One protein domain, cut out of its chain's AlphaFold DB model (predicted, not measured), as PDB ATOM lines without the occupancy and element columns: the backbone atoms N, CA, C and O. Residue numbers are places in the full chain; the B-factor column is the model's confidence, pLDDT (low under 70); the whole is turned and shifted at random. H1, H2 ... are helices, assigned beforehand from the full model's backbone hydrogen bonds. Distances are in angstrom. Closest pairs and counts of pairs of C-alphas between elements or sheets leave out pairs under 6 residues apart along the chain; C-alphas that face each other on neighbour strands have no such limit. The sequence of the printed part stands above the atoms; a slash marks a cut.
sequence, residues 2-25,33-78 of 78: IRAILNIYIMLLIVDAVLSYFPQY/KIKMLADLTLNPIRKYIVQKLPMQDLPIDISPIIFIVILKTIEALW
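Overview. This is residues 2 to 25 and 33 to 78 of the 78 residues of an uncharacterized protein of Bdellovibrionales bacterium RIFOXYB2_FULL_36_6 (UniProt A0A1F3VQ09). Helices H1 and H3 lie side by side, running opposite ways, and a kinked helix, H2, crosses one side of the pair. The printed part has 70 residues with three named helices, H1, H2, H3, and no named strand: all helix, compact, radius of gyration of the C-alphas 12.4 A, spans 36 by 26 by 16 A.

Along the chain. Find C-alpha 2 at (16.107, 72.128, -4.189); H1, residues 2 to 21, runs 29.3 A from there. H2, residues 33 to 50, kinks by 68 degrees near residue 41. H3, residues 63 to 77, runs 21.3 A to (28.656, 80.666, -1.618).

Arrangement. Look at Leu 13 and Pro 64, closest C-alphas of H1 and H3, 5.5 A apart: the helices touch at a shallow tilt of 22 degrees, opposite ways. H2 touches H1 about perpendicular, 83 degrees, closest C-alphas Lys 35 and Asp 16, 5.8 A. It touches H3 about perpendicular, 79 degrees, closest C-alphas Arg 46 and Ser 63, 5.9 A. Every O i to N i+4 pair is within hydrogen-bond range in H1 and H3, 9 of 14 in H2.

Size, cuts and confidence. Residues 26 to 32 are not printed; C-alphas 25 and 33 are 11.5 A apart. The H2 to H3 link is long; there residues 53 to 57 have pLDDT under 70.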
ATOM      1  N   ILE A   2      15.304  72.335  -5.416       80.88
ATOM      2  CA  ILE A   2      16.107  72.128  -4.189       80.88
ATOM      3  C   ILE A   2      15.829  73.173  -3.089       80.88
ATOM      4  O   ILE A   2      15.638  72.807  -1.934       80.88
ATOM      5  N   ARG A   3      15.676  74.455  -3.450       81.31
ATOM      6  CA  ARG A   3      15.334  75.527  -2.492       81.31
ATOM      7  C   ARG A   3      13.980  75.332  -1.800       81.31
ATOM      8  O   ARG A   3      13.842  75.666  -0.632       81.31
ATOM      9  N   ALA A   4      12.986  74.762  -2.487       86.12
ATOM     10  CA  ALA A   4      11.670  74.513  -1.895       86.12
ATOM     11  C   ALA A   4      11.735  73.401  -0.837       86.12
ATOM     12  O   ALA A   4      11.172  73.546   0.243       86.12
ATOM     13  N   ILE A   5      12.484  72.330  -1.123       87.12
ATOM     14  CA  ILE A   5      12.716  71.227  -0.179       87.12
ATOM     15  C   ILE A   5      13.490  71.731   1.046       87.12
ATOM     16  O   ILE A   5      13.102  71.438   2.174       87.12
ATOM     17  N   LEU A   6      14.530  72.545   0.834       85.00
ATOM     18  CA  LEU A   6      15.276  73.191   1.918       85.00
ATOM     19  C   LEU A   6      14.381  74.083   2.779       85.00
ATOM     20  O   LEU A   6      14.456  73.999   3.997       85.00
ATOM     21  N   ASN A   7      13.499  74.887   2.183       86.00
ATOM     22  CA  ASN A   7      12.584  75.740   2.945       86.00
ATOM     23  C   ASN A   7      11.596  74.926   3.795       86.00
ATOM     24  O   ASN A   7      11.367  75.273   4.952       86.00
ATOM     25  N   ILE A   8      11.055  73.824   3.263       90.56
ATOM     26  CA  ILE A   8      10.209  72.898   4.038       90.56
ATOM     27  C   ILE A   8      11.009  72.295   5.197       90.56
ATOM     28  O   ILE A   8      10.515  72.214   6.321       90.56
ATOM     29  N   TYR A   9      12.260  71.911   4.947       88.69
ATOM     30  CA  TYR A   9      13.128  71.368   5.983       88.69
ATOM     31  C   TYR A   9      13.455  72.400   7.069       88.69
ATOM     32  O   TYR A   9      13.348  72.105   8.255       88.69
ATOM     33  N   ILE A  10      13.770  73.638   6.684       87.69
ATOM     34  CA  ILE A  10      13.976  74.757   7.611       87.69
ATOM     35  C   ILE A  10      12.726  74.971   8.470       87.69
ATOM     36  O   ILE A  10      12.844  75.158   9.678       87.69
ATOM     37  N   MET A  11      11.530  74.880   7.884       90.56
ATOM     38  CA  MET A  11      10.280  74.975   8.637       90.56
ATOM     39  C   MET A  11      10.156  73.857   9.681       90.56
ATOM     40  O   MET A  11       9.785  74.132  10.819       90.56
ATOM     41  N   LEU A  12      10.535  72.620   9.341       92.31
ATOM     42  CA  LEU A  12      10.586  71.505  10.294       92.31
ATOM     43  C   LEU A  12      11.554  71.789  11.454       92.31
ATOM     44  O   LEU A  12      11.201  71.555  12.609       92.31
ATOM     45  N   LEU A  13      12.738  72.338  11.165       90.69
ATOM     46  CA  LEU A  13      13.727  72.710  12.185       90.69
ATOM     47  C   LEU A  13      13.233  73.838  13.098       90.69
ATOM     48  O   LEU A  13      13.481  73.804  14.302       90.69
ATOM     49  N   ILE A  14      12.506  74.816  12.550       89.12
ATOM     50  CA  ILE A  14      11.868  75.874  13.346       89.12
ATOM     51  C   ILE A  14      10.830  75.265  14.291       89.12
ATOM     52  O   ILE A  14      10.792  75.627  15.465       89.12
ATOM     53  N   VAL A  15      10.015  74.318  13.818       91.19
ATOM     54  CA  VAL A  15       9.033  73.641  14.677       91.19
ATOM     55  C   VAL A  15       9.726  72.861  15.797       91.19
ATOM     56  O   VAL A  15       9.284  72.952  16.939       91.19
ATOM     57  N   ASP A  16      10.825  72.153  15.518       90.12
ATOM     58  CA  ASP A  16      11.621  71.482  16.560       90.12
ATOM     59  C   ASP A  16      12.182  72.477  17.595       90.12
ATOM     60  O   ASP A  16      12.061  72.247  18.800       90.12
ATOM     61  N   ALA A  17      12.695  73.628  17.145       87.38
ATOM     62  CA  ALA A  17      13.180  74.699  18.022       87.38
ATOM     63  C   ALA A  17      12.074  75.254  18.936       87.38
ATOM     64  O   ALA A  17      12.267  75.426  20.139       87.38
ATOM     65  N   VAL A  18      10.883  75.503  18.380       89.00
ATOM     66  CA  VAL A  18       9.726  75.974  19.153       89.00
ATOM     67  C   VAL A  18       9.283  74.904  20.149       89.00
ATOM     68  O   VAL A  18       9.033  75.213  21.311       89.00
ATOM     69  N   LEU A  19       9.226  73.636  19.738       88.69
ATOM     70  CA  LEU A  19       8.874  72.528  20.631       88.69
ATOM     71  C   LEU A  19       9.897  72.334  21.753       88.69
ATOM     72  O   LEU A  19       9.506  71.982  22.867       88.69
ATOM     73  N   SER A  20      11.177  72.626  21.503       84.62
ATOM     74  CA  SER A  20      12.214  72.670  22.538       84.62
ATOM     75  C   SER A  20      11.887  73.672  23.650       84.62
ATOM     76  O   SER A  20      12.272  73.417  24.789       84.62
ATOM     77  N   TYR A  21      11.174  74.763  23.352       85.00
ATOM     78  CA  TYR A  21      10.753  75.749  24.352       85.00
ATOM     79  C   TYR A  21       9.597  75.250  25.233       85.00
ATOM     80  O   TYR A  21       9.426  75.691  26.367       85.00
ATOM     81  N   PHE A  22       8.799  74.305  24.727       88.44
ATOM     82  CA  PHE A  22       7.601  73.791  25.390       88.44
ATOM     83  C   PHE A  22       7.765  72.308  25.762       88.44
ATOM     84  O   PHE A  22       7.182  71.428  25.113       88.44
ATOM     85  N   PRO A  23       8.484  71.987  26.856       81.38
ATOM     86  CA  PRO A  23       8.799  70.607  27.229       81.38
ATOM     87  C   PRO A  23       7.562  69.741  27.507       81.38
ATOM     88  O   PRO A  23       7.633  68.515  27.422       81.38
ATOM     89  N   GLN A  24       6.411  70.359  27.779       86.56
ATOM     90  CA  GLN A  24       5.113  69.692  27.914       86.56
ATOM     91  C   GLN A  24       4.718  68.855  26.684       86.56
ATOM     92  O   GLN A  24       4.082  67.811  26.835       86.56
ATOM     93  N   TYR A  25       5.144  69.246  25.478       86.31
ATOM     94  CA  TYR A  25       4.832  68.511  24.251       86.31
ATOM     95  C   TYR A  25       5.778  67.331  23.988       86.31
ATOM     96  O   TYR A  25       5.466  66.496  23.143       86.31
ATOM     97  N   LYS A  33       8.238  62.557  16.772       92.06
ATOM     98  CA  LYS A  33       8.540  62.306  15.353       92.06
ATOM     99  C   LYS A  33       9.229  63.502  14.697       92.06
ATOM    100  O   LYS A  33      10.199  63.294  13.982       92.06
ATOM    101  N   ILE A  34       8.767  64.726  14.968       90.62
ATOM    102  CA  ILE A  34       9.413  65.950  14.464       90.62
ATOM    103  C   ILE A  34      10.855  66.021  14.958       90.62
ATOM    104  O   ILE A  34      11.764  66.171  14.146       90.62
ATOM    105  N   LYS A  35      11.064  65.808  16.259       89.75
ATOM    106  CA  LYS A  35      12.399  65.788  16.852       89.75
ATOM    107  C   LYS A  35      13.292  64.721  16.235       89.75
ATOM    108  O   LYS A  35      14.428  65.000  15.889       89.75
ATOM    109  N   MET A  36      12.764  63.519  16.012       91.06
ATOM    110  CA  MET A  36      13.515  62.435  15.376       91.06
ATOM    111  C   MET A  36      13.934  62.777  13.936       91.06
ATOM    112  O   MET A  36      15.032  62.418  13.525       91.06
ATOM    113  N   LEU A  37      13.081  63.480  13.180       91.69
ATOM    114  CA  LEU A  37      13.411  63.960  11.835       91.69
ATOM    115  C   LEU A  37      14.451  65.086  11.875       91.69
ATOM    116  O   LEU A  37      15.401  65.051  11.096       91.69
ATOM    117  N   ALA A  38      14.304  66.045  12.791       91.06
ATOM    118  CA  ALA A  38      15.258  67.137  12.976       91.06
ATOM    119  C   ALA A  38      16.636  66.613  13.426       91.06
ATOM    120  O   ALA A  38      17.679  67.055  12.939       91.06
ATOM    121  N   ASP A  39      16.650  65.600  14.292       91.38
ATOM    122  CA  ASP A  39      17.852  64.973  14.840       91.38
ATOM    123  C   ASP A  39      18.729  64.304  13.782       91.38
ATOM    124  O   ASP A  39      19.922  64.126  14.032       91.38
ATOM    125  N   LEU A  40      18.201  63.983  12.598       89.94
ATOM    126  CA  LEU A  40      19.006  63.439  11.500       89.94
ATOM    127  C   LEU A  40      20.125  64.399  11.082       89.94
ATOM    128  O   LEU A  40      21.237  63.948  10.808       89.94
ATOM    129  N   THR A  41      19.867  65.711  11.081       88.25
ATOM    130  CA  THR A  41      20.901  66.718  10.786       88.25
ATOM    131  C   THR A  41      21.374  67.462  12.026       88.25
ATOM    132  O   THR A  41      22.521  67.903  12.066       88.25
ATOM    133  N   LEU A  42      20.528  67.607  13.051       89.06
ATOM    134  CA  LEU A  42      20.872  68.372  14.248       89.06
ATOM    135  C   LEU A  42      21.723  67.599  15.254       89.06
ATOM    136  O   LEU A  42      22.482  68.234  15.979       89.06
ATOM    137  N   ASN A  43      21.671  66.261  15.306       88.44
ATOM    138  CA  ASN A  43      22.498  65.494  16.248       88.44
ATOM    139  C   ASN A  43      24.000  65.802  16.176       88.44
ATOM    140  O   ASN A  43      24.595  66.019  17.235       88.44
ATOM    141  N   PRO A  44      24.650  65.820  14.995       85.88
ATOM    142  CA  PRO A  44      26.065  66.169  14.933       85.88
ATOM    143  C   PRO A  44      26.318  67.595  15.439       85.88
ATOM    144  O   PRO A  44      27.297  67.830  16.135       85.88
ATOM    145  N   ILE A  45      25.414  68.540  15.192       86.00
ATOM    146  CA  ILE A  45      25.551  69.933  15.648       86.00
ATOM    147  C   ILE A  45      25.393  70.023  17.164       86.00
ATOM    148  O   ILE A  45      26.229  70.627  17.833       86.00
ATOM    149  N   ARG A  46      24.381  69.354  17.724       85.62
ATOM    150  CA  ARG A  46      24.158  69.259  19.173       85.62
ATOM    151  C   ARG A  46      25.382  68.683  19.885       85.62
ATOM    152  O   ARG A  46      25.835  69.248  20.876       85.62
ATOM    153  N   LYS A  47      25.936  67.586  19.360       83.25
ATOM    154  CA  LYS A  47      27.070  66.865  19.965       83.25
ATOM    155  C   LYS A  47      28.418  67.560  19.776       83.25
ATOM    156  O   LYS A  47      29.229  67.558  20.693       83.25
ATOM    157  N   TYR A  48      28.694  68.109  18.595       81.69
ATOM    158  CA  TYR A  48      30.031  68.624  18.275       81.69
ATOM    159  C   TYR A  48      30.155  70.138  18.389       81.69
ATOM    160  O   TYR A  48      31.254  70.614  18.662       81.69
ATOM    161  N   ILE A  49      29.068  70.885  18.185       79.25
ATOM    162  CA  ILE A  49      29.082  72.351  18.213       79.25
ATOM    163  C   ILE A  49      28.513  72.831  19.545       79.25
ATOM    164  O   ILE A  49      29.243  73.407  20.343       79.25
ATOM    165  N   VAL A  50      27.241  72.546  19.829       79.12
ATOM    166  CA  VAL A  50      26.556  73.115  21.003       79.12
ATOM    167  C   VAL A  50      27.123  72.581  22.316       79.12
ATOM    168  O   VAL A  50      27.387  73.374  23.208       79.12
ATOM    169  N   GLN A  51      27.391  71.275  22.423       73.19
ATOM    170  CA  GLN A  51      28.025  70.696  23.618       73.19
ATOM    171  C   GLN A  51      29.477  71.143  23.840       73.19
ATOM    172  O   GLN A  51      29.954  71.073  24.967       73.19
ATOM    173  N   LYS A  52      30.201  71.558  22.792       73.00
ATOM    174  CA  LYS A  52      31.583  72.050  22.935       73.00
ATOM    175  C   LYS A  52      31.660  73.553  23.187       73.00
ATOM    176  O   LYS A  52      32.689  74.025  23.666       73.00
ATOM    177  N   LEU A  53      30.617  74.301  22.843       69.81
ATOM    178  CA  LEU A  53      30.507  75.717  23.161       69.81
ATOM    179  C   LEU A  53      29.917  75.904  24.571       69.81
ATOM    180  O   LEU A  53      29.177  75.046  25.047       69.81
ATOM    181  N   PRO A  54      30.144  77.058  25.221       65.31
ATOM    182  CA  PRO A  54      29.509  77.428  26.492       65.31
ATOM    183  C   PRO A  54      28.012  77.770  26.320       65.31
ATOM    184  O   PRO A  54      27.496  78.697  26.931       65.31
ATOM    185  N   MET A  55      27.314  77.062  25.428       64.69
ATOM    186  CA  MET A  55      25.891  77.235  25.131       64.69
ATOM    187  C   MET A  55      25.037  76.102  25.717       64.69
ATOM    188  O   MET A  55      23.854  75.994  25.410       64.69
ATOM    189  N   GLN A  56      25.635  75.246  26.549       64.56
ATOM    190  CA  GLN A  56      24.996  74.052  27.098       64.56
ATOM    191  C   GLN A  56      23.899  74.374  28.129       64.56
ATOM    192  O   GLN A  56      22.961  73.595  28.276       64.56
ATOM    193  N   ASP A  57      23.985  75.539  28.777       67.62
ATOM    194  CA  ASP A  57      23.044  75.984  29.814       67.62
ATOM    195  C   ASP A  57      21.832  76.747  29.258       67.62
ATOM    196  O   ASP A  57      21.009  77.271  30.013       67.62
ATOM    197  N   LEU A  58      21.701  76.842  27.932       70.38
ATOM    198  CA  LEU A  58      20.567  77.527  27.328       70.38
ATOM    199  C   LEU A  58      19.290  76.682  27.456       70.38
ATOM    200  O   LEU A  58      19.263  75.526  27.034       70.38
ATOM    201  N   PRO A  59      18.184  77.268  27.955       71.06
ATOM    202  CA  PRO A  59      16.898  76.579  28.060       71.06
ATOM    203  C   PRO A  59      16.251  76.302  26.691       71.06
ATOM    204  O   PRO A  59      15.214  75.647  26.620       71.06
ATOM    205  N   ILE A  60      16.846  76.812  25.609       75.88
ATOM    206  CA  ILE A  60      16.375  76.700  24.228       75.88
ATOM    207  C   ILE A  60      17.461  76.018  23.405       75.88
ATOM    208  O   ILE A  60      18.630  76.398  23.482       75.88
ATOM    209  N   ASP A  61      17.078  75.055  22.570       81.06
ATOM    210  CA  ASP A  61      18.007  74.463  21.620       81.06
ATOM    211  C   ASP A  61      18.314  75.436  20.471       81.06
ATOM    212  O   ASP A  61      17.460  75.746  19.640       81.06
ATOM    213  N   ILE A  62      19.563  75.902  20.416       84.25
ATOM    214  CA  ILE A  62      20.072  76.802  19.370       84.25
ATOM    215  C   ILE A  62      20.546  76.018  18.129       84.25
ATOM    216  O   ILE A  62      20.760  76.600  17.063       84.25
ATOM    217  N   SER A  63      20.663  74.687  18.204       87.81
ATOM    218  CA  SER A  63      21.148  73.853  17.088       87.81
ATOM    219  C   SER A  63      20.406  74.076  15.761       87.81
ATOM    220  O   SER A  63      21.083  74.183  14.733       87.81
ATOM    221  N   PRO A  64      19.061  74.202  15.740       88.06
ATOM    222  CA  PRO A  64      18.302  74.553  14.541       88.06
ATOM    223  C   PRO A  64      18.783  75.851  13.891       88.06
ATOM    224  O   PRO A  64      18.983  75.898  12.679       88.06
ATOM    225  N   ILE A  65      19.031  76.887  14.695       86.25
ATOM    226  CA  ILE A  65      19.477  78.202  14.221       86.25
ATOM    227  C   ILE A  65      20.865  78.085  13.590       86.25
ATOM    228  O   ILE A  65      21.070  78.550  12.471       86.25
ATOM    229  N   ILE A  66      21.795  77.407  14.269       86.44
ATOM    230  CA  ILE A  66      23.155  77.180  13.759       86.44
ATOM    231  C   ILE A  66      23.102  76.464  12.407       86.44
ATOM    232  O   ILE A  66      23.772  76.881  11.462       86.44
ATOM    233  N   PHE A  67      22.280  75.420  12.282       88.69
ATOM    234  CA  PHE A  67      22.170  74.690  11.023       88.69
ATOM    235  C   PHE A  67      21.586  75.536   9.892       88.69
ATOM    236  O   PHE A  67      22.081  75.475   8.768       88.69
ATOM    237  N   ILE A  68      20.565  76.348  10.181       87.50
ATOM    238  CA  ILE A  68      19.967  77.258   9.197       87.50
ATOM    239  C   ILE A  68      21.005  78.273   8.708       87.50
ATOM    240  O   ILE A  68      21.101  78.504   7.503       87.50
ATOM    241  N   VAL A  69      21.810  78.838   9.613       87.94
ATOM    242  CA  VAL A  69      22.897  79.759   9.249       87.94
ATOM    243  C   VAL A  69      23.922  79.059   8.355       87.94
ATOM    244  O   VAL A  69      24.265  79.595   7.306       87.94
ATOM    245  N   ILE A  70      24.356  77.843   8.705       88.06
ATOM    246  CA  ILE A  70      25.286  77.051   7.879       88.06
ATOM    247  C   ILE A  70      24.704  76.813   6.480       88.06
ATOM    248  O   ILE A  70      25.378  77.069   5.484       88.06
ATOM    249  N   LEU A  71      23.444  76.373   6.394       86.56
ATOM    250  CA  LEU A  71      22.763  76.143   5.120       86.56
ATOM    251  C   LEU A  71      22.687  77.413   4.269       86.56
ATOM    252  O   LEU A  71      22.931  77.349   3.067       86.56
ATOM    253  N   LYS A  72      22.370  78.562   4.877       84.75
ATOM    254  CA  LYS A  72      22.270  79.843   4.166       84.75
ATOM    255  C   LYS A  72      23.622  80.349   3.682       84.75
ATOM    256  O   LYS A  72      23.697  80.862   2.570       84.75
ATOM    257  N   THR A  73      24.681  80.165   4.463       88.00
ATOM    258  CA  THR A  73      26.044  80.499   4.034       88.00
ATOM    259  C   THR A  73      26.482  79.623   2.865       88.00
ATOM    260  O   THR A  73      27.015  80.142   1.891       88.00
ATOM    261  N   ILE A  74      26.214  78.313   2.914       87.81
ATOM    262  CA  ILE A  74      26.512  77.402   1.799       87.81
ATOM    263  C   ILE A  74      25.701  77.788   0.552       87.81
ATOM    264  O   ILE A  74      26.263  77.835  -0.534       87.81
ATOM    265  N   GLU A  75      24.409  78.107   0.703       83.31
ATOM    266  CA  GLU A  75      23.554  78.578  -0.401       83.31
ATOM    267  C   GLU A  75      24.056  79.899  -1.004       83.31
ATOM    268  O   GLU A  75      23.896  80.109  -2.198       83.31
ATOM    269  N   ALA A  76      24.645  80.790  -0.204       87.00
ATOM    270  CA  ALA A  76      25.175  82.067  -0.680       87.00
ATOM    271  C   ALA A  76      26.545  81.948  -1.371       87.00
ATOM    272  O   ALA A  76      26.895  82.814  -2.170       87.00
ATOM    273  N   LEU A  77      27.328  80.915  -1.043       87.94
ATOM    274  CA  LEU A  77      28.656  80.666  -1.618       87.94
ATOM    275  C   LEU A  77      28.618  79.866  -2.933       87.94
ATOM    276  O   LEU A  77      29.664  79.714  -3.563       87.94
ATOM    277  N   TRP A  78      27.449  79.354  -3.328       80.50
ATOM    278  CA  TRP A  78      27.230  78.560  -4.540       80.50
ATOM    279  C   TRP A  78      26.371  79.324  -5.549       80.50
ATOM    280  O   TRP A  78      26.764  79.372  -6.736       80.50
TER     281      TRP A  78